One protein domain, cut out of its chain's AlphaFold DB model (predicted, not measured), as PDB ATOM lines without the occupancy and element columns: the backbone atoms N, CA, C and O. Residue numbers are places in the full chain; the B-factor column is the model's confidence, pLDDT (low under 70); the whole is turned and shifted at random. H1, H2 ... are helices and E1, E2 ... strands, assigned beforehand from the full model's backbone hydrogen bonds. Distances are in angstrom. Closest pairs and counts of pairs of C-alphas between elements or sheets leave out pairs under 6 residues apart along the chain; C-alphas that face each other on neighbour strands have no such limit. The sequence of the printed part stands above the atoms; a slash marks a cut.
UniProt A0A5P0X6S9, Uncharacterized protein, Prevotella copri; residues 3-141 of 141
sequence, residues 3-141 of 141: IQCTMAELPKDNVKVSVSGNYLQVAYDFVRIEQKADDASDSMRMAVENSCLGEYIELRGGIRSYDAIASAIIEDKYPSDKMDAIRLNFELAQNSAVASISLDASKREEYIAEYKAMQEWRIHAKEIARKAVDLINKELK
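This is residues 3 to 141 of the 141 residues of an uncharacterized protein of Prevotella copri (UniProt A0A5P0X6S9). A small curled sheet, E1 E4 E3 E2, has H2 and the last part of the long helix H4 packed over one face, in two layers, helices on one face of a sheet; the rest of H4 runs beyond the sheet, and H3 folds back on it as a two-helix arm. H1 lies far from that arm. The printed part has 139 residues with named elements E1 E2 E3 H1 E4 H2 H3 H4, of mixed class; the sheet is antiparallel. It is loose, with a radius of gyration of the C-alphas of 20.2 A, and flat, spanning 65 by 46 by 22 A.

Edge strand E1, residues 3 to 6, is antiparallel to E4, residues 51 to 59; N 3 and O 54, 2.9 A apart, are within hydrogen-bond range. E2, residues 15 to 20, and E3, residues 23 to 32, form a hairpin, with N 18 and O 25 at 2.9 A. E3 is antiparallel to E4, with N 28 and O 55 at 2.8 A. E3 bends by 60 degrees at residue 29. H1, residues 42 to 48, is only just not on the sheet, with 4 pairs of C-alphas within 10 A. H2, residues 66 to 77, is on the sheet, at a height of 8.8 A; its closest C-alpha pair with E4 is Ile 57 and Ile 73, 6.5 A. H4, residues 105 to 139, is on it at 10.1 A; its closest C-alpha pair with E2 is Val 17 and Ala 132, 6.3 A. H4 touches H2 with residues 121 to 133 alone, at a steep tilt of 40 degrees, opposite ways; the closest C-alphas, of Ala 70 and Ala 129, are 5.2 A apart. H3, residues 80 to 95, forms a helical hairpin with H4, the closest C-alphas being those of Ala 93 and Arg 108, 5.0 A. Every O i to N i+4 pair is within hydrogen-bond range in H3 and H4, 7 of 8 in H2, and 0 of 3 in H1, where 2 of 4 O i to N i+3 pairs are.

E1 begins at C-alpha 3, (-26.715, 28.137, -38.137). From first to last C-alpha E3 measures 26.4 A, E4 24.7 A, H3 22.3 A and H4 51.3 A. H4 ends at C-alpha 139, (-47.439, 33.016, -35.080).

The two C-alphas farthest apart, of Asp 42 and Val 98, are 66.2 A apart. The printed part has no cut and no long link. The pLDDT is under 70 in residues 35 to 49, 96 to 100 and 140 to 141.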
ATOM      1  N   ILE A   3     -26.005  29.186 -38.870       88.44
ATOM      2  CA  ILE A   3     -26.715  28.137 -38.137       88.44
ATOM      3  C   ILE A   3     -26.705  26.836 -38.940       88.44
ATOM      4  O   ILE A   3     -26.971  26.835 -40.142       88.44
ATOM      5  N   GLN A   4     -26.405  25.725 -38.268       88.25
ATOM      6  CA  GLN A   4     -26.591  24.383 -38.812       88.25
ATOM      7  C   GLN A   4     -27.858  23.771 -38.214       88.25
ATOM      8  O   GLN A   4     -28.086  23.840 -37.006       88.25
ATOM      9  N   CYS A   5     -28.687  23.185 -39.069       83.69
ATOM     10  CA  CYS A   5     -29.993  22.642 -38.725       83.69
ATOM     11  C   CYS A   5     -30.240  21.300 -39.410       83.69
ATOM     12  O   CYS A   5     -29.619  20.992 -40.421       83.69
ATOM     13  N   THR A   6     -31.196  20.529 -38.895       84.38
ATOM     14  CA  THR A   6     -31.744  19.352 -39.580       84.38
ATOM     15  C   THR A   6     -33.220  19.617 -39.859       84.38
ATOM     16  O   THR A   6     -33.988  19.866 -38.930       84.38
ATOM     17  N   MET A   7     -33.623  19.628 -41.132       82.62
ATOM     18  CA  MET A   7     -34.988  19.985 -41.549       82.62
ATOM     19  C   MET A   7     -35.468  19.096 -42.690       82.62
ATOM     20  O   MET A   7     -34.888  19.145 -43.766       82.62
ATOM     21  N   ALA A   8     -36.530  18.309 -42.497       80.12
ATOM     22  CA  ALA A   8     -37.054  17.426 -43.549       80.12
ATOM     23  C   ALA A   8     -37.385  18.195 -44.842       80.12
ATOM     24  O   ALA A   8     -36.971  17.801 -45.927       80.12
ATOM     25  N   GLU A   9     -38.001  19.370 -44.713       82.62
ATOM     26  CA  GLU A   9     -38.262  20.301 -45.812       82.62
ATOM     27  C   GLU A   9     -37.695  21.681 -45.468       82.62
ATOM     28  O   GLU A   9     -37.750  22.111 -44.312       82.62
ATOM     29  N   LEU A  10     -37.133  22.382 -46.460       84.00
ATOM     30  CA  LEU A  10     -36.720  23.773 -46.272       84.00
ATOM     31  C   LEU A  10     -37.961  24.664 -46.097       84.00
ATOM     32  O   LEU A  10     -39.003  24.377 -46.692       84.00
ATOM     33  N   PRO A  11     -37.875  25.759 -45.319       85.81
ATOM     34  CA  PRO A  11     -38.990  26.687 -45.187       85.81
ATOM     35  C   PRO A  11     -39.432  27.196 -46.560       85.81
ATOM     36  O   PRO A  11     -38.593  27.558 -47.383       85.81
ATOM     37  N   LYS A  12     -40.746  27.286 -46.784       76.94
ATOM     38  CA  LYS A  12     -41.337  27.690 -48.073       76.94
ATOM     39  C   LYS A  12     -40.779  29.014 -48.616       76.94
ATOM     40  O   LYS A  12     -40.583  29.146 -49.817       76.94
ATOM     41  N   ASP A  13     -40.491  29.964 -47.729       85.88
ATOM     42  CA  ASP A  13     -39.951  31.282 -48.083       85.88
ATOM     43  C   ASP A  13     -38.433  31.407 -47.876       85.88
ATOM     44  O   ASP A  13     -37.885  32.507 -47.994       85.88
ATOM     45  N   ASN A  14     -37.776  30.287 -47.565       91.88
ATOM     46  CA  ASN A  14     -36.389  30.174 -47.117       91.88
ATOM     47  C   ASN A  14     -36.052  31.049 -45.896       91.88
ATOM     48  O   ASN A  14     -34.920  31.492 -45.728       91.88
ATOM     49  N   VAL A  15     -37.057  31.317 -45.057       94.25
ATOM     50  CA  VAL A  15     -36.960  32.099 -43.821       94.25
ATOM     51  C   VAL A  15     -37.678  31.340 -42.713       94.25
ATOM     52  O   VAL A  15     -38.777  30.824 -42.913       94.25
ATOM     53  N   LYS A  16     -37.059  31.287 -41.537       93.88
ATOM     54  CA  LYS A  16     -37.615  30.727 -40.310       93.88
ATOM     55  C   LYS A  16     -37.463  31.746 -39.191       93.88
ATOM     56  O   LYS A  16     -36.395  32.331 -39.016       93.88
ATOM     57  N   VAL A  17     -38.526  31.923 -38.420       93.81
ATOM     58  CA  VAL A  17     -38.525  32.778 -37.237       93.81
ATOM     59  C   VAL A  17     -38.641  31.915 -35.987       93.81
ATOM     60  O   VAL A  17     -39.229  30.836 -36.003       93.81
ATOM     61  N   SER A  18     -38.011  32.340 -34.898       92.44
ATOM     62  CA  SER A  18     -38.203  31.738 -33.582       92.44
ATOM     63  C   SER A  18     -38.234  32.825 -32.517       92.44
ATOM     64  O   SER A  18     -37.323  33.648 -32.419       92.44
ATOM     65  N   VAL A  19     -39.303  32.832 -31.724       91.38
ATOM     66  CA  VAL A  19     -39.541  33.816 -30.668       91.38
ATOM     67  C   VAL A  19     -39.477  33.122 -29.313       91.38
ATOM     68  O   VAL A  19     -40.202  32.163 -29.069       91.38
ATOM     69  N   SER A  20     -38.640  33.628 -28.407       88.81
ATOM     70  CA  SER A  20     -38.561  33.135 -27.029       88.81
ATOM     71  C   SER A  20     -38.426  34.308 -26.064       88.81
ATOM     72  O   SER A  20     -37.391  34.971 -26.004       88.81
ATOM     73  N   GLY A  21     -39.502  34.622 -25.338       87.75
ATOM     74  CA  GLY A  21     -39.541  35.779 -24.441       87.75
ATOM     75  C   GLY A  21     -39.209  37.097 -25.158       87.75
ATOM     76  O   GLY A  21     -39.929  37.535 -26.061       87.75
ATOM     77  N   ASN A  22     -38.107  37.737 -24.753       91.25
ATOM     78  CA  ASN A  22     -37.620  38.999 -25.320       91.25
ATOM     79  C   ASN A  22     -36.626  38.820 -26.484       91.25
ATOM     80  O   ASN A  22     -36.035  39.806 -26.931       91.25
ATOM     81  N   TYR A  23     -36.427  37.589 -26.946       92.12
ATOM     82  CA  TYR A  23     -35.478  37.235 -27.988       92.12
ATOM     83  C   TYR A  23     -36.203  36.814 -29.273       92.12
ATOM     84  O   TYR A  23     -37.206  36.091 -29.236       92.12
ATOM     85  N   LEU A  24     -35.681  37.283 -30.404       94.62
ATOM     86  CA  LEU A  24     -36.106  36.942 -31.755       94.62
ATOM     87  C   LEU A  24     -34.894  36.419 -32.529       94.62
ATOM     88  O   LEU A  24     -33.896  37.123 -32.655       94.62
ATOM     89  N   GLN A  25     -35.015  35.227 -33.102       95.25
ATOM     90  CA  GLN A  25     -34.086  34.713 -34.101       95.25
ATOM     91  C   GLN A  25     -34.761  34.709 -35.467       95.25
ATOM     92  O   GLN A  25     -35.886  34.220 -35.606       95.25
ATOM     93  N   VAL A  26     -34.060  35.229 -36.470       96.06
ATOM     94  CA  VAL A  26     -34.455  35.126 -37.879       96.06
ATOM     95  C   VAL A  26     -33.342  34.386 -38.602       96.06
ATOM     96  O   VAL A  26     -32.230  34.899 -38.700       96.06
ATOM     97  N   ALA A  27     -33.643  33.181 -39.078       96.31
ATOM     98  CA  ALA A  27     -32.742  32.357 -39.872       96.31
ATOM     99  C   ALA A  27     -33.228  32.314 -41.326       96.31
ATOM    100  O   ALA A  27     -34.432  32.243 -41.578       96.31
ATOM    101  N   TYR A  28     -32.307  32.409 -42.278       96.56
ATOM    102  CA  TYR A  28     -32.608  32.629 -43.688       96.56
ATOM    103  C   TYR A  28     -31.533  32.034 -44.605       96.56
ATOM    104  O   TYR A  28     -30.484  31.585 -44.143       96.56
ATOM    105  N   ASP A  29     -31.815  32.022 -45.910       95.31
ATOM    106  CA  ASP A  29     -30.910  31.538 -46.959       95.31
ATOM    107  C   ASP A  29     -30.382  30.121 -46.694       95.31
ATOM    108  O   ASP A  29     -29.186  29.845 -46.795       95.31
ATOM    109  N   PHE A  30     -31.284  29.201 -46.344       94.00
ATOM    110  CA  PHE A  30     -30.906  27.819 -46.095       94.00
ATOM    111  C   PHE A  30     -30.433  27.123 -47.376       94.00
ATOM    112  O   PHE A  30     -31.062  27.221 -48.434       94.00
ATOM    113  N   VAL A  31     -29.353  26.358 -47.244       91.00
ATOM    114  CA  VAL A  31     -28.753  25.514 -48.279       91.00
ATOM    115  C   VAL A  31     -28.557  24.107 -47.713       91.00
ATOM    116  O   VAL A  31     -28.138  23.941 -46.565       91.00
ATOM    117  N   ARG A  32     -28.877  23.078 -48.505       88.12
ATOM    118  CA  ARG A  32     -28.645  21.671 -48.140       88.12
ATOM    119  C   ARG A  32     -27.149  21.369 -48.112       88.12
ATOM    120  O   ARG A  32     -26.416  21.804 -48.994       88.12
ATOM    121  N   ILE A  33     -26.712  20.597 -47.122       85.06
ATOM    122  CA  ILE A  33     -25.344  20.079 -47.095       85.06
ATOM    123  C   ILE A  33     -25.308  18.804 -47.944       85.06
ATOM    124  O   ILE A  33     -25.934  17.809 -47.586       85.06
ATOM    125  N   GLU A  34     -24.588  18.832 -49.063       71.56
ATOM    126  CA  GLU A  34     -24.313  17.634 -49.864       71.56
ATOM    127  C   GLU A  34     -23.121  16.865 -49.272       71.56
ATOM    128  O   GLU A  34     -22.093  17.458 -48.938       71.56
ATOM    129  N   GLN A  35     -23.237  15.540 -49.139       63.47
ATOM    130  CA  GLN A  35     -22.117  14.691 -48.721       63.47
ATOM    131  C   GLN A  35     -21.296  14.193 -49.915       63.47
ATOM    132  O   GLN A  35     -21.843  13.759 -50.928       63.47
ATOM    133  N   LYS A  36     -19.968  14.147 -49.736       54.75
ATOM    134  CA  LYS A  36     -19.091  13.229 -50.478       54.75
ATOM    135  C   LYS A  36     -19.126  11.855 -49.800       54.75
ATOM    136  O   LYS A  36     -19.093  11.775 -48.576       54.75
ATOM    137  N   ALA A  37     -19.218  10.801 -50.605       51.53
ATOM    138  CA  ALA A  37     -19.702   9.474 -50.223       51.53
ATOM    139  C   ALA A  37     -18.781   8.609 -49.331       51.53
ATOM    140  O   ALA A  37     -19.169   7.484 -49.017       51.53
ATOM    141  N   ASP A  38     -17.602   9.079 -48.914       53.59
ATOM    142  CA  ASP A  38     -16.524   8.139 -48.569       53.59
ATOM    143  C   ASP A  38     -16.356   7.748 -47.086       53.59
ATOM    144  O   ASP A  38     -15.654   6.778 -46.845       53.59
ATOM    145  N   ASP A  39     -17.021   8.363 -46.094       53.38
ATOM    146  CA  ASP A  39     -16.723   8.058 -44.669       53.38
ATOM    147  C   ASP A  39     -17.933   8.104 -43.704       53.38
ATOM    148  O   ASP A  39     -17.914   8.808 -42.692       53.38
ATOM    149  N   ALA A  40     -19.018   7.357 -43.951       51.59
ATOM    150  CA  ALA A  40     -20.116   7.283 -42.971       51.59
ATOM    151  C   ALA A  40     -20.777   5.900 -42.856       51.59
ATOM    152  O   ALA A  40     -21.211   5.312 -43.847       51.59
ATOM    153  N   SER A  41     -20.903   5.410 -41.615       59.12
ATOM    154  CA  SER A  41     -21.734   4.256 -41.250       59.12
ATOM    155  C   SER A  41     -23.234   4.580 -41.362       59.12
ATOM    156  O   SER A  41     -23.640   5.741 -41.282       59.12
ATOM    157  N   ASP A  42     -24.080   3.556 -41.519       55.91
ATOM    158  CA  ASP A  42     -25.524   3.702 -41.801       55.91
ATOM    159  C   ASP A  42     -26.320   4.518 -40.765       55.91
ATOM    160  O   ASP A  42     -27.270   5.207 -41.127       55.91
ATOM    161  N   SER A  43     -25.927   4.523 -39.486       52.75
ATOM    162  CA  SER A  43     -26.572   5.363 -38.462       52.75
ATOM    163  C   SER A  43     -26.162   6.840 -38.541       52.75
ATOM    164  O   SER A  43     -26.929   7.714 -38.139       52.75
ATOM    165  N   MET A  44     -24.983   7.131 -39.099       49.50
ATOM    166  CA  MET A  44     -24.489   8.486 -39.367       49.50
ATOM    167  C   MET A  44     -25.117   9.070 -40.647       49.50
ATOM    168  O   MET A  44     -25.249  10.285 -40.763       49.50
ATOM    169  N   ARG A  45     -25.562   8.221 -41.588       48.72
ATOM    170  CA  ARG A  45     -26.234   8.640 -42.834       48.72
ATOM    171  C   ARG A  45     -27.581   9.330 -42.585       48.72
ATOM    172  O   ARG A  45     -27.830  10.386 -43.159       48.72
ATOM    173  N   MET A  46     -28.397   8.815 -41.661       45.16
ATOM    174  CA  MET A  46     -29.712   9.395 -41.331       45.16
ATOM    175  C   MET A  46     -29.643  10.764 -40.630       45.16
ATOM    176  O   MET A  46     -30.553  11.572 -40.777       45.16
ATOM    177  N   ALA A  47     -28.586  11.032 -39.850       50.62
ATOM    178  CA  ALA A  47     -28.390  12.328 -39.186       50.62
ATOM    179  C   ALA A  47     -27.933  13.428 -40.162       50.62
ATOM    180  O   ALA A  47     -28.046  14.619 -39.860       50.62
ATOM    181  N   VAL A  48     -27.414  13.032 -41.330       56.81
ATOM    182  CA  VAL A  48     -26.911  13.951 -42.354       56.81
ATOM    183  C   VAL A  48     -27.897  14.131 -43.507       56.81
ATOM    184  O   VAL A  48     -27.975  15.233 -44.059       56.81
ATOM    185  N   GLU A  49     -28.738  13.133 -43.796       61.22
ATOM    186  CA  GLU A  49     -29.977  13.367 -44.535       61.22
ATOM    187  C   GLU A  49     -30.755  14.488 -43.841       61.22
ATOM    188  O   GLU A  49     -31.034  14.440 -42.647       61.22
ATOM    189  N   ASN A  50     -31.082  15.531 -44.598       75.62
ATOM    190  CA  ASN A  50     -31.775  16.733 -44.138       75.62
ATOM    191  C   ASN A  50     -30.948  17.805 -43.412       75.62
ATOM    192  O   ASN A  50     -31.533  18.789 -42.949       75.62
ATOM    193  N   SER A  51     -29.619  17.697 -43.367       83.50
ATOM    194  CA  SER A  51     -28.783  18.782 -42.840       83.50
ATOM    195  C   SER A  51     -28.811  20.033 -43.736       83.50
ATOM    196  O   SER A  51     -28.721  19.956 -44.964       83.50
ATOM    197  N   CYS A  52     -28.939  21.198 -43.107       88.44
ATOM    198  CA  CYS A  52     -28.963  22.519 -43.721       88.44
ATOM    199  C   CYS A  52     -28.001  23.485 -43.029       88.44
ATOM    200  O   CYS A  52     -27.804  23.418 -41.816       88.44
ATOM    201  N   LEU A  53     -27.440  24.408 -43.806       91.38
ATOM    202  CA  LEU A  53     -26.766  25.612 -43.325       91.38
ATOM    203  C   LEU A  53     -27.609  26.822 -43.698       91.38
ATOM    204  O   LEU A  53     -28.067  26.899 -44.830       91.38
ATOM    205  N   GLY A  54     -27.786  27.758 -42.777       93.38
ATOM    206  CA  GLY A  54     -28.408  29.052 -43.045       93.38
ATOM    207  C   GLY A  54     -27.624  30.182 -42.397       93.38
ATOM    208  O   GLY A  54     -26.787  29.956 -41.516       93.38
ATOM    209  N   GLU A  55     -27.914  31.402 -42.818       95.69
ATOM    210  CA  GLU A  55     -27.517  32.600 -42.088       95.69
ATOM    211  C   GLU A  55     -28.570  32.904 -41.021       95.69
ATOM    212  O   GLU A  55     -29.734  32.515 -41.131       95.69
ATOM    213  N   TYR A  56     -28.174  33.589 -39.955       95.81
ATOM    214  CA  TYR A  56     -29.115  34.050 -38.949       95.81
ATOM    215  C   TYR A  56     -28.672  35.343 -38.278       95.81
ATOM    216  O   TYR A  56     -27.483  35.671 -38.219       95.81
ATOM    217  N   ILE A  57     -29.668  36.047 -37.746       96.06
ATOM    218  CA  ILE A  57     -29.507  37.181 -36.842       96.06
ATOM    219  C   ILE A  57     -30.300  36.957 -35.553       96.06
ATOM    220  O   ILE A  57     -31.284  36.209 -35.518       96.06
ATOM    221  N   GLU A  58     -29.891  37.667 -34.507       95.19
ATOM    222  CA  GLU A  58     -30.554  37.676 -33.210       95.19
ATOM    223  C   GLU A  58     -30.907  39.106 -32.809       95.19
ATOM    224  O   GLU A  58     -30.049  39.988 -32.811       95.19
ATOM    225  N   LEU A  59     -32.154  39.332 -32.400       94.88
ATOM    226  CA  LEU A  59     -32.598  40.588 -31.804       94.88
ATOM    227  C   LEU A  59     -33.056  40.353 -30.365       94.88
ATOM    228  O   LEU A  59     -33.706  39.357 -30.045       94.88
ATOM    229  N   ARG A  60     -32.711  41.292 -29.480       92.81
ATOM    230  CA  ARG A  60     -33.046  41.266 -28.047       92.81
ATOM    231  C   ARG A  60     -33.956  42.438 -27.684       92.81
ATOM    232  O   ARG A  60     -34.155  43.357 -28.472       92.81
ATOM    233  N   GLY A  61     -34.511  42.404 -26.474       90.69
ATOM    234  CA  GLY A  61     -35.340  43.493 -25.945       90.69
ATOM    235  C   GLY A  61     -36.767  43.528 -26.499       90.69
ATOM    236  O   GLY A  61     -37.431  44.550 -26.395       90.69
ATOM    237  N   GLY A  62     -37.248  42.430 -27.089       87.81
ATOM    238  CA  GLY A  62     -38.596  42.354 -27.659       87.81
ATOM    239  C   GLY A  62     -38.759  43.101 -28.986       87.81
ATOM    240  O   GLY A  62     -39.885  43.283 -29.441       87.81
ATOM    241  N   ILE A  63     -37.659  43.516 -29.618       92.62
ATOM    242  CA  ILE A  63     -37.668  44.221 -30.901       92.62
ATOM    243  C   ILE A  63     -38.011  43.236 -32.024       92.62
ATOM    244  O   ILE A  63     -37.340  42.222 -32.204       92.62
ATOM    245  N   ARG A  64     -39.074  43.541 -32.777       92.19
ATOM    246  CA  ARG A  64     -39.609  42.685 -33.855       92.19
ATOM    247  C   ARG A  64     -40.028  43.477 -35.097       92.19
ATOM    248  O   ARG A  64     -40.794  42.984 -35.920       92.19
ATOM    249  N   SER A  65     -39.585  44.729 -35.208       95.44
ATOM    250  CA  SER A  65     -39.950  45.592 -36.330       95.44
ATOM    251  C   SER A  65     -39.180  45.219 -37.593       95.44
ATOM    252  O   SER A  65     -38.031  44.776 -37.539       95.44
ATOM    253  N   TYR A  66     -39.811  45.469 -38.738       97.62
ATOM    254  CA  TYR A  66     -39.190  45.336 -40.053       97.62
ATOM    255  C   TYR A  66     -37.842  46.070 -40.129       97.62
ATOM    256  O   TYR A  66     -36.847  45.474 -40.536       97.62
ATOM    257  N   ASP A  67     -37.792  47.330 -39.683       97.88
ATOM    258  CA  ASP A  67     -36.583  48.154 -39.779       97.88
ATOM    259  C   ASP A  67     -35.429  47.594 -38.946       97.88
ATOM    260  O   ASP A  67     -34.288  47.592 -39.405       97.88
ATOM    261  N   ALA A  68     -35.711  47.068 -37.749       97.19
ATOM    262  CA  ALA A  68     -34.685  46.474 -36.900       97.19
ATOM    263  C   ALA A  68     -34.138  45.168 -37.491       97.19
ATOM    264  O   ALA A  68     -32.927  44.959 -37.494       97.19
ATOM    265  N   ILE A  69     -35.016  44.319 -38.034       97.81
ATOM    266  CA  ILE A  69     -34.625  43.059 -38.686       97.81
ATOM    267  C   ILE A  69     -33.787  43.351 -39.933       97.81
ATOM    268  O   ILE A  69     -32.694  42.811 -40.077       97.81
ATOM    269  N   ALA A  70     -34.258  44.245 -40.808       98.25
ATOM    270  CA  ALA A  70     -33.532  44.621 -42.016       98.25
ATOM    271  C   ALA A  70     -32.165  45.234 -41.682       98.25
ATOM    272  O   ALA A  70     -31.169  44.872 -42.304       98.25
ATOM    273  N   SER A  71     -32.106  46.125 -40.687       97.62
ATOM    274  CA  SER A  71     -30.852  46.761 -40.267       97.62
ATOM    275  C   SER A  71     -29.855  45.738 -39.733       97.62
ATOM    276  O   SER A  71     -28.702  45.765 -40.139       97.62
ATOM    277  N   ALA A  72     -30.294  44.792 -38.899       97.06
ATOM    278  CA  ALA A  72     -29.413  43.754 -38.370       97.06
ATOM    279  C   ALA A  72     -28.862  42.818 -39.463       97.06
ATOM    280  O   ALA A  72     -27.684  42.480 -39.426       97.06
ATOM    281  N   ILE A  73     -29.672  42.444 -40.463       97.88
ATOM    282  CA  ILE A  73     -29.203  41.630 -41.604       97.88
ATOM    283  C   ILE A  73     -28.203  42.411 -42.474       97.88
ATOM    284  O   ILE A  73     -27.229  41.847 -42.978       97.88
ATOM    285  N   ILE A  74     -28.444  43.708 -42.688       98.06
ATOM    286  CA  ILE A  74     -27.537  44.554 -43.472       98.06
ATOM    287  C   ILE A  74     -26.204  44.714 -42.737       98.06
ATOM    288  O   ILE A  74     -25.167  44.445 -43.340       98.06
ATOM    289  N   GLU A  75     -26.240  45.085 -41.456       96.81
ATOM    290  CA  GLU A  75     -25.052  45.376 -40.646       96.81
ATOM    291  C   GLU A  75     -24.161  44.135 -40.443       96.81
ATOM    292  O   GLU A  75     -22.942  44.265 -40.448       96.81
ATOM    293  N   ASP A  76     -24.734  42.923 -40.358       95.75
ATOM    294  CA  ASP A  76     -23.963  41.666 -40.236       95.75
ATOM    295  C   ASP A  76     -23.012  41.441 -41.430       95.75
ATOM    296  O   ASP A  76     -21.901  40.940 -41.259       95.75
ATOM    297  N   LYS A  77     -23.407  41.849 -42.647       95.94
ATOM    298  CA  LYS A  77     -22.591  41.669 -43.868       95.94
ATOM    299  C   LYS A  77     -21.861  42.934 -44.318       95.94
ATOM    300  O   LYS A  77     -20.760  42.871 -44.886       95.94
ATOM    301  N   TYR A  78     -22.495  44.081 -44.119       97.12
ATOM    302  CA  TYR A  78     -21.983  45.393 -44.471       97.12
ATOM    303  C   TYR A  78     -22.136  46.324 -43.273       97.12
ATOM    304  O   TYR A  78     -23.130  47.046 -43.195       97.12
ATOM    305  N   PRO A  79     -21.145  46.326 -42.369       97.00
ATOM    306  CA  PRO A  79     -21.087  47.303 -41.301       97.00
ATOM    307  C   PRO A  79     -21.081  48.738 -41.838       97.00
ATOM    308  O   PRO A  79     -20.703  48.989 -42.990       97.00
ATOM    309  N   SER A  80     -21.508  49.687 -41.011       96.19
ATOM    310  CA  SER A  80     -21.725  51.077 -41.428       96.19
ATOM    311  C   SER A  80     -20.479  51.752 -42.024       96.19
ATOM    312  O   SER A  80     -20.577  52.403 -43.064       96.19
ATOM    313  N   ASP A  81     -19.298  51.524 -41.449       97.88
ATOM    314  CA  ASP A  81     -18.017  52.032 -41.961       97.88
ATOM    315  C   ASP A  81     -17.680  51.475 -43.356       97.88
ATOM    316  O   ASP A  81     -17.276  52.215 -44.257       97.88
ATOM    317  N   LYS A  82     -17.921  50.179 -43.577       97.88
ATOM    318  CA  LYS A  82     -17.762  49.524 -44.878       97.88
ATOM    319  C   LYS A  82     -18.749  50.075 -45.906       97.88
ATOM    320  O   LYS A  82     -18.369  50.290 -47.056       97.88
ATOM    321  N   MET A  83     -20.005  50.307 -45.521       97.94
ATOM    322  CA  MET A  83     -20.999  50.907 -46.419       97.94
ATOM    323  C   MET A  83     -20.605  52.324 -46.842       97.94
ATOM    324  O   MET A  83     -20.781  52.683 -48.009       97.94
ATOM    325  N   ASP A  84     -20.074  53.117 -45.913       98.19
ATOM    326  CA  ASP A  84     -19.609  54.472 -46.194       98.19
ATOM    327  C   ASP A  84     -18.400  54.460 -47.133       98.19
ATOM    328  O   ASP A  84     -18.400  55.184 -48.128       98.19
ATOM    329  N   ALA A  85     -17.430  53.570 -46.903       97.88
ATOM    330  CA  ALA A  85     -16.294  53.389 -47.804       97.88
ATOM    331  C   ALA A  85     -16.734  52.999 -49.228       97.88
ATOM    332  O   ALA A  85     -16.304  53.622 -50.199       97.88
ATOM    333  N   ILE A  86     -17.647  52.028 -49.364       98.12
ATOM    334  CA  ILE A  86     -18.191  51.611 -50.669       98.12
ATOM    335  C   ILE A  86     -18.907  52.779 -51.362       98.12
ATOM    336  O   ILE A  86     -18.762  52.967 -52.571       98.12
ATOM    337  N   ARG A  87     -19.672  53.590 -50.619       97.31
ATOM    338  CA  ARG A  87     -20.379  54.750 -51.179       97.31
ATOM    339  C   ARG A  87     -19.406  55.816 -51.683       97.31
ATOM    340  O   ARG A  87     -19.565  56.279 -52.808       97.31
ATOM    341  N   LEU A  88     -18.385  56.148 -50.897       95.12
ATOM    342  CA  LEU A  88     -17.357  57.116 -51.287       95.12
ATOM    343  C   LEU A  88     -16.552  56.629 -52.502       95.12
ATOM    344  O   LEU A  88     -16.305  57.400 -53.430       95.12
ATOM    345  N   ASN A  89     -16.208  55.340 -52.552       95.00
ATOM    346  CA  ASN A  89     -15.550  54.725 -53.708       95.00
ATOM    347  C   ASN A  89     -16.419  54.807 -54.970       95.00
ATOM    348  O   ASN A  89     -15.931  55.148 -56.048       95.00
ATOM    349  N   PHE A  90     -17.721  54.551 -54.841       95.69
ATOM    350  CA  PHE A  90     -18.672  54.680 -55.943       95.69
ATOM    351  C   PHE A  90     -18.827  56.130 -56.424       95.69
ATOM    352  O   PHE A  90     -18.868  56.388 -57.629       95.69
ATOM    353  N   GLU A  91     -18.876  57.096 -55.508       93.06
ATOM    354  CA  GLU A  91     -18.890  58.522 -55.847       93.06
ATOM    355  C   GLU A  91     -17.617  58.930 -56.597       93.06
ATOM    356  O   GLU A  91     -17.700  59.613 -57.619       93.06
ATOM    357  N   LEU A  92     -16.450  58.446 -56.161       91.25
ATOM    358  CA  LEU A  92     -15.180  58.665 -56.851       91.25
ATOM    359  C   LEU A  92     -15.167  58.022 -58.248       91.25
ATOM    360  O   LEU A  92     -14.709  58.639 -59.210       91.25
ATOM    361  N   ALA A  93     -15.711  56.810 -58.386       91.06
ATOM    362  CA  ALA A  93     -15.841  56.120 -59.668       91.06
ATOM    363  C   ALA A  93     -16.733  56.879 -60.661       91.06
ATOM    364  O   ALA A  93     -16.483  56.832 -61.866       91.06
ATOM    365  N   GLN A  94     -17.745  57.607 -60.182       88.12
ATOM    366  CA  GLN A  94     -18.602  58.445 -61.026       88.12
ATOM    367  C   GLN A  94     -17.980  59.817 -61.314       88.12
ATOM    368  O   GLN A  94     -18.048  60.298 -62.443       88.12
ATOM    369  N   ASN A  95     -17.312  60.421 -60.327       83.88
ATOM    370  CA  ASN A  95     -16.867  61.817 -60.361       83.88
ATOM    371  C   ASN A  95     -15.339  61.981 -60.304       83.88
ATOM    372  O   ASN A  95     -14.840  62.993 -59.812       83.88
ATOM    373  N   SER A  96     -14.578  61.021 -60.841       69.00
ATOM    374  CA  SER A  96     -13.097  61.016 -60.815       69.00
ATOM    375  C   SER A  96     -12.435  62.327 -61.281       69.00
ATOM    376  O   SER A  96     -11.371  62.689 -60.786       69.00
ATOM    377  N   ALA A  97     -13.089  63.087 -62.171       67.38
ATOM    378  CA  ALA A  97     -12.608  64.388 -62.636       67.38
ATOM    379  C   ALA A  97     -12.581  65.462 -61.530       67.38
ATOM    380  O   ALA A  97     -11.688  66.303 -61.520       67.38
ATOM    381  N   VAL A  98     -13.526  65.425 -60.584       65.75
ATOM    382  CA  VAL A  98     -13.628  66.399 -59.480       65.75
ATOM    383  C   VAL A  98     -12.554  66.144 -58.422       65.75
ATOM    384  O   VAL A  98     -12.042  67.081 -57.816       65.75
ATOM    385  N   ALA A  99     -12.166  64.885 -58.228       63.53
ATOM    386  CA  ALA A  99     -11.186  64.507 -57.218       63.53
ATOM    387  C   ALA A  99      -9.728  64.722 -57.654       63.53
ATOM    388  O   ALA A  99      -8.833  64.555 -56.833       63.53
ATOM    389  N   SER A 100      -9.464  65.052 -58.928       69.69
ATOM    390  CA  SER A 100      -8.101  65.053 -59.500       69.69
ATOM    391  C   SER A 100      -7.347  63.729 -59.262       69.69
ATOM    392  O   SER A 100      -6.118  63.688 -59.254       69.69
ATOM    393  N   ILE A 101      -8.097  62.636 -59.085       75.62
ATOM    394  CA  ILE A 101      -7.595  61.275 -58.899       75.62
ATOM    395  C   ILE A 101      -7.893  60.507 -60.183       75.62
ATOM    396  O   ILE A 101      -9.050  60.312 -60.559       75.62
ATOM    397  N   SER A 102      -6.834  60.060 -60.857       77.38
ATOM    398  CA  SER A 102      -6.965  59.148 -61.987       77.38
ATOM    399  C   SER A 102      -7.231  57.743 -61.453       77.38
ATOM    400  O   SER A 102      -6.363  57.131 -60.837       77.38
ATOM    401  N   LEU A 103      -8.454  57.256 -61.658       81.50
ATOM    402  CA  LEU A 103      -8.770  55.841 -61.513       81.50
ATOM    403  C   LEU A 103      -8.560  55.163 -62.862       81.50
ATOM    404  O   LEU A 103      -9.128  55.606 -63.867       81.50
ATOM    405  N   ASP A 104      -7.796  54.074 -62.870       87.50
ATOM    406  CA  ASP A 104      -7.798  53.171 -64.012       87.50
ATOM    407  C   ASP A 104      -9.199  52.553 -64.213       87.50
ATOM    408  O   ASP A 104     -10.065  52.572 -63.328       87.50
ATOM    409  N   ALA A 105      -9.450  52.048 -65.421       88.06
ATOM    410  CA  ALA A 105     -10.757  51.507 -65.786       88.06
ATOM    411  C   ALA A 105     -11.151  50.297 -64.922       88.06
ATOM    412  O   ALA A 105     -12.307  50.187 -64.522       88.06
ATOM    413  N   SER A 106     -10.185  49.445 -64.570       91.31
ATOM    414  CA  SER A 106     -10.434  48.242 -63.776       91.31
ATOM    415  C   SER A 106     -10.880  48.595 -62.358       91.31
ATOM    416  O   SER A 106     -11.846  48.019 -61.859       91.31
ATOM    417  N   LYS A 107     -10.255  49.593 -61.729       92.00
ATOM    418  CA  LYS A 107     -10.618  50.041 -60.383       92.00
ATOM    419  C   LYS A 107     -11.970  50.740 -60.353       92.00
ATOM    420  O   LYS A 107     -12.730  50.588 -59.398       92.00
ATOM    421  N   ARG A 108     -12.304  51.477 -61.416       92.31
ATOM    422  CA  ARG A 108     -13.642  52.060 -61.584       92.31
ATOM    423  C   ARG A 108     -14.715  50.973 -61.666       92.31
ATOM    424  O   ARG A 108     -15.743  51.093 -61.004       92.31
ATOM    425  N   GLU A 109     -14.480  49.932 -62.461       94.38
ATOM    426  CA  GLU A 109     -15.394  48.792 -62.582       94.38
ATOM    427  C   GLU A 109     -15.554  48.050 -61.251       94.38
ATOM    428  O   GLU A 109     -16.679  47.735 -60.865       94.38
ATOM    429  N   GLU A 110     -14.458  47.852 -60.512       96.19
ATOM    430  CA  GLU A 110     -14.471  47.253 -59.174       96.19
ATOM    431  C   GLU A 110     -15.380  48.037 -58.215       96.19
ATOM    432  O   GLU A 110     -16.306  47.464 -57.643       96.19
ATOM    433  N   TYR A 111     -15.206  49.357 -58.102       96.12
ATOM    434  CA  TYR A 111     -16.025  50.197 -57.216       96.12
ATOM    435  C   TYR A 111     -17.515  50.196 -57.585       96.12
ATOM    436  O   TYR A 111     -18.382  50.199 -56.707       96.12
ATOM    437  N   ILE A 112     -17.837  50.162 -58.881       96.00
ATOM    438  CA  ILE A 112     -19.226  50.045 -59.346       96.00
ATOM    439  C   ILE A 112     -19.802  48.671 -58.978       96.00
ATOM    440  O   ILE A 112     -20.947  48.585 -58.522       96.00
ATOM    441  N   ALA A 113     -19.023  47.600 -59.144       97.62
ATOM    442  CA  ALA A 113     -19.436  46.243 -58.806       97.62
ATOM    443  C   ALA A 113     -19.662  46.065 -57.295       97.62
ATOM    444  O   ALA A 113     -20.684  45.501 -56.902       97.62
ATOM    445  N   GLU A 114     -18.775  46.597 -56.449       98.06
ATOM    446  CA  GLU A 114     -18.929  46.575 -54.988       98.06
ATOM    447  C   GLU A 114     -20.204  47.296 -54.538       98.06
ATOM    448  O   GLU A 114     -20.984  46.759 -53.745       98.06
ATOM    449  N   TYR A 115     -20.464  48.488 -55.086       98.25
ATOM    450  CA  TYR A 115     -21.686  49.231 -54.783       98.25
ATOM    451  C   TYR A 115     -22.937  48.468 -55.220       98.25
ATOM    452  O   TYR A 115     -23.894  48.364 -54.449       98.25
ATOM    453  N   LYS A 116     -22.927  47.883 -56.423       98.31
ATOM    454  CA  LYS A 116     -24.034  47.058 -56.922       98.31
ATOM    455  C   LYS A 116     -24.297  45.862 -56.003       98.31
ATOM    456  O   LYS A 116     -25.433  45.689 -55.567       98.31
ATOM    457  N   ALA A 117     -23.262  45.105 -55.641       98.44
ATOM    458  CA  ALA A 117     -23.380  43.948 -54.752       98.44
ATOM    459  C   ALA A 117     -23.914  44.330 -53.360       98.44
ATOM    460  O   ALA A 117     -24.724  43.607 -52.770       98.44
ATOM    461  N   MET A 118     -23.503  45.488 -52.830       98.38
ATOM    462  CA  MET A 118     -24.049  46.026 -51.585       98.38
ATOM    463  C   MET A 118     -25.538  46.376 -51.727       98.38
ATOM    464  O   MET A 118     -26.328  46.030 -50.850       98.38
ATOM    465  N   GLN A 119     -25.957  47.034 -52.815       98.38
ATOM    466  CA  GLN A 119     -27.372  47.374 -53.020       98.38
ATOM    467  C   GLN A 119     -28.252  46.138 -53.228       98.38
ATOM    468  O   GLN A 119     -29.332  46.066 -52.644       98.38
ATOM    469  N   GLU A 120     -27.785  45.153 -53.996       98.44
ATOM    470  CA  GLU A 120     -28.478  43.873 -54.184       98.44
ATOM    471  C   GLU A 120     -28.679  43.158 -52.845       98.44
ATOM    472  O   GLU A 120     -29.792  42.737 -52.526       98.44
ATOM    473  N   TRP A 121     -27.646  43.125 -51.996       98.06
ATOM    474  CA  TRP A 121     -27.785  42.585 -50.646       98.06
ATOM    475  C   TRP A 121     -28.797  43.360 -49.797       98.06
ATOM    476  O   TRP A 121     -29.609  42.752 -49.106       98.06
ATOM    477  N   ARG A 122     -28.791  44.698 -49.851       98.19
ATOM    478  CA  ARG A 122     -29.765  45.520 -49.110       98.19
ATOM    479  C   ARG A 122     -31.203  45.249 -49.550       98.19
ATOM    480  O   ARG A 122     -32.105  45.329 -48.719       98.19
ATOM    481  N   ILE A 123     -31.435  44.960 -50.829       98.44
ATOM    482  CA  ILE A 123     -32.759  44.580 -51.342       98.44
ATOM    483  C   ILE A 123     -33.157  43.210 -50.785       98.44
ATOM    484  O   ILE A 123     -34.227  43.094 -50.186       98.44
ATOM    485  N   HIS A 124     -32.270  42.220 -50.888       97.81
ATOM    486  CA  HIS A 124     -32.486  40.868 -50.365       97.81
ATOM    487  C   HIS A 124     -32.768  40.855 -48.853       97.81
ATOM    488  O   HIS A 124     -33.762  40.292 -48.397       97.81
ATOM    489  N   ALA A 125     -31.972  41.585 -48.067       98.06
ATOM    490  CA  ALA A 125     -32.161  41.738 -46.623       98.06
ATOM    491  C   ALA A 125     -33.547  42.302 -46.266       98.06
ATOM    492  O   ALA A 125     -34.199  41.846 -45.324       98.06
ATOM    493  N   LYS A 126     -34.034  43.278 -47.043       98.25
ATOM    494  CA  LYS A 126     -35.379  43.843 -46.876       98.25
ATOM    495  C   LYS A 126     -36.472  42.843 -47.240       98.25
ATOM    496  O   LYS A 126     -37.519  42.833 -46.602       98.25
ATOM    497  N   GLU A 127     -36.264  41.998 -48.242       98.12
ATOM    498  CA  GLU A 127     -37.213  40.932 -48.576       98.12
ATOM    499  C   GLU A 127     -37.311  39.886 -47.465       98.12
ATOM    500  O   GLU A 127     -38.421  39.538 -47.055       98.12
ATOM    501  N   ILE A 128     -36.172  39.455 -46.912       97.75
ATOM    502  CA  ILE A 128     -36.128  38.572 -45.739       97.75
ATOM    503  C   ILE A 128     -36.859  39.217 -44.558       97.75
ATOM    504  O   ILE A 128     -37.691  38.569 -43.926       97.75
ATOM    505  N   ALA A 129     -36.607  40.499 -44.285       97.94
ATOM    506  CA  ALA A 129     -37.253  41.207 -43.186       97.94
ATOM    507  C   ALA A 129     -38.782  41.287 -43.343       97.94
ATOM    508  O   ALA A 129     -39.497  41.096 -42.359       97.94
ATOM    509  N   ARG A 130     -39.303  41.513 -44.561       97.62
ATOM    510  CA  ARG A 130     -40.759  41.468 -44.819       97.62
ATOM    511  C   ARG A 130     -41.329  40.089 -44.501       97.62
ATOM    512  O   ARG A 130     -42.268  39.990 -43.718       97.62
ATOM    513  N   LYS A 131     -40.710  39.035 -45.039       96.69
ATOM    514  CA  LYS A 131     -41.115  37.641 -44.793       96.69
ATOM    515  C   LYS A 131     -41.095  37.299 -43.302       96.69
ATOM    516  O   LYS A 131     -42.030  36.687 -42.799       96.69
ATOM    517  N   ALA A 132     -40.056  37.724 -42.585       95.81
ATOM    518  CA  ALA A 132     -39.928  37.495 -41.151       95.81
ATOM    519  C   ALA A 132     -41.065  38.166 -40.366       95.81
ATOM    520  O   ALA A 132     -41.693  37.518 -39.535       95.81
ATOM    521  N   VAL A 133     -41.383  39.429 -40.660       95.31
ATOM    522  CA  VAL A 133     -42.501  40.135 -40.011       95.31
ATOM    523  C   VAL A 133     -43.844  39.471 -40.317       95.31
ATOM    524  O   VAL A 133     -44.662  39.308 -39.412       95.31
ATOM    525  N   ASP A 134     -44.060  39.023 -41.553       94.94
ATOM    526  CA  ASP A 134     -45.277  38.295 -41.922       94.94
ATOM    527  C   ASP A 134     -45.421  36.977 -41.147       94.94
ATOM    528  O   ASP A 134     -46.528  36.627 -40.736       94.94
ATOM    529  N   LEU A 135     -44.319  36.256 -40.919       93.88
ATOM    530  CA  LEU A 135     -44.294  35.038 -40.102       93.88
ATOM    531  C   LEU A 135     -44.565  35.345 -38.623       93.88
ATOM    532  O   LEU A 135     -45.441  34.721 -38.029       93.88
ATOM    533  N   ILE A 136     -43.908  36.364 -38.057       92.06
ATOM    534  CA  ILE A 136     -44.136  36.826 -36.675       92.06
ATOM    535  C   ILE A 136     -45.619  37.145 -36.451       92.06
ATOM    536  O   ILE A 136     -46.216  36.718 -35.465       92.06
ATOM    537  N   ASN A 137     -46.236  37.870 -37.384       90.44
ATOM    538  CA  ASN A 137     -47.640  38.267 -37.289       90.44
ATOM    539  C   ASN A 137     -48.624  37.099 -37.455       90.44
ATOM    540  O   ASN A 137     -49.787  37.235 -37.075       90.44
ATOM    541  N   LYS A 138     -48.198  35.981 -38.053       88.19
ATOM    542  CA  LYS A 138     -48.997  34.752 -38.152       88.19
ATOM    543  C   LYS A 138     -48.882  33.897 -36.893       88.19
ATOM    544  O   LYS A 138     -49.882  33.327 -36.490       88.19
ATOM    545  N   GLU A 139     -47.697  33.821 -36.286       76.25
ATOM    546  CA  GLU A 139     -47.439  33.016 -35.080       76.25
ATOM    547  C   GLU A 139     -47.968  33.656 -33.785       76.25
ATOM    548  O   GLU A 139     -48.223  32.952 -32.814       76.25
ATOM    549  N   LEU A 140     -48.117  34.986 -33.750       66.81
ATOM    550  CA  LEU A 140     -48.636  35.725 -32.589       66.81
ATOM    551  C   LEU A 140     -50.163  35.931 -32.605       66.81
ATOM    552  O   LEU A 140     -50.677  36.646 -31.742       66.81
ATOM    553  N   LYS A 141     -50.873  35.365 -33.585       54.91
ATOM    554  CA  LYS A 141     -52.343  35.322 -33.630       54.91
ATOM    555  C   LYS A 141     -52.849  34.016 -33.042       54.91
ATOM    556  O   LYS A 141     -53.881  34.084 -32.341       54.91
TER     557      LYS A 141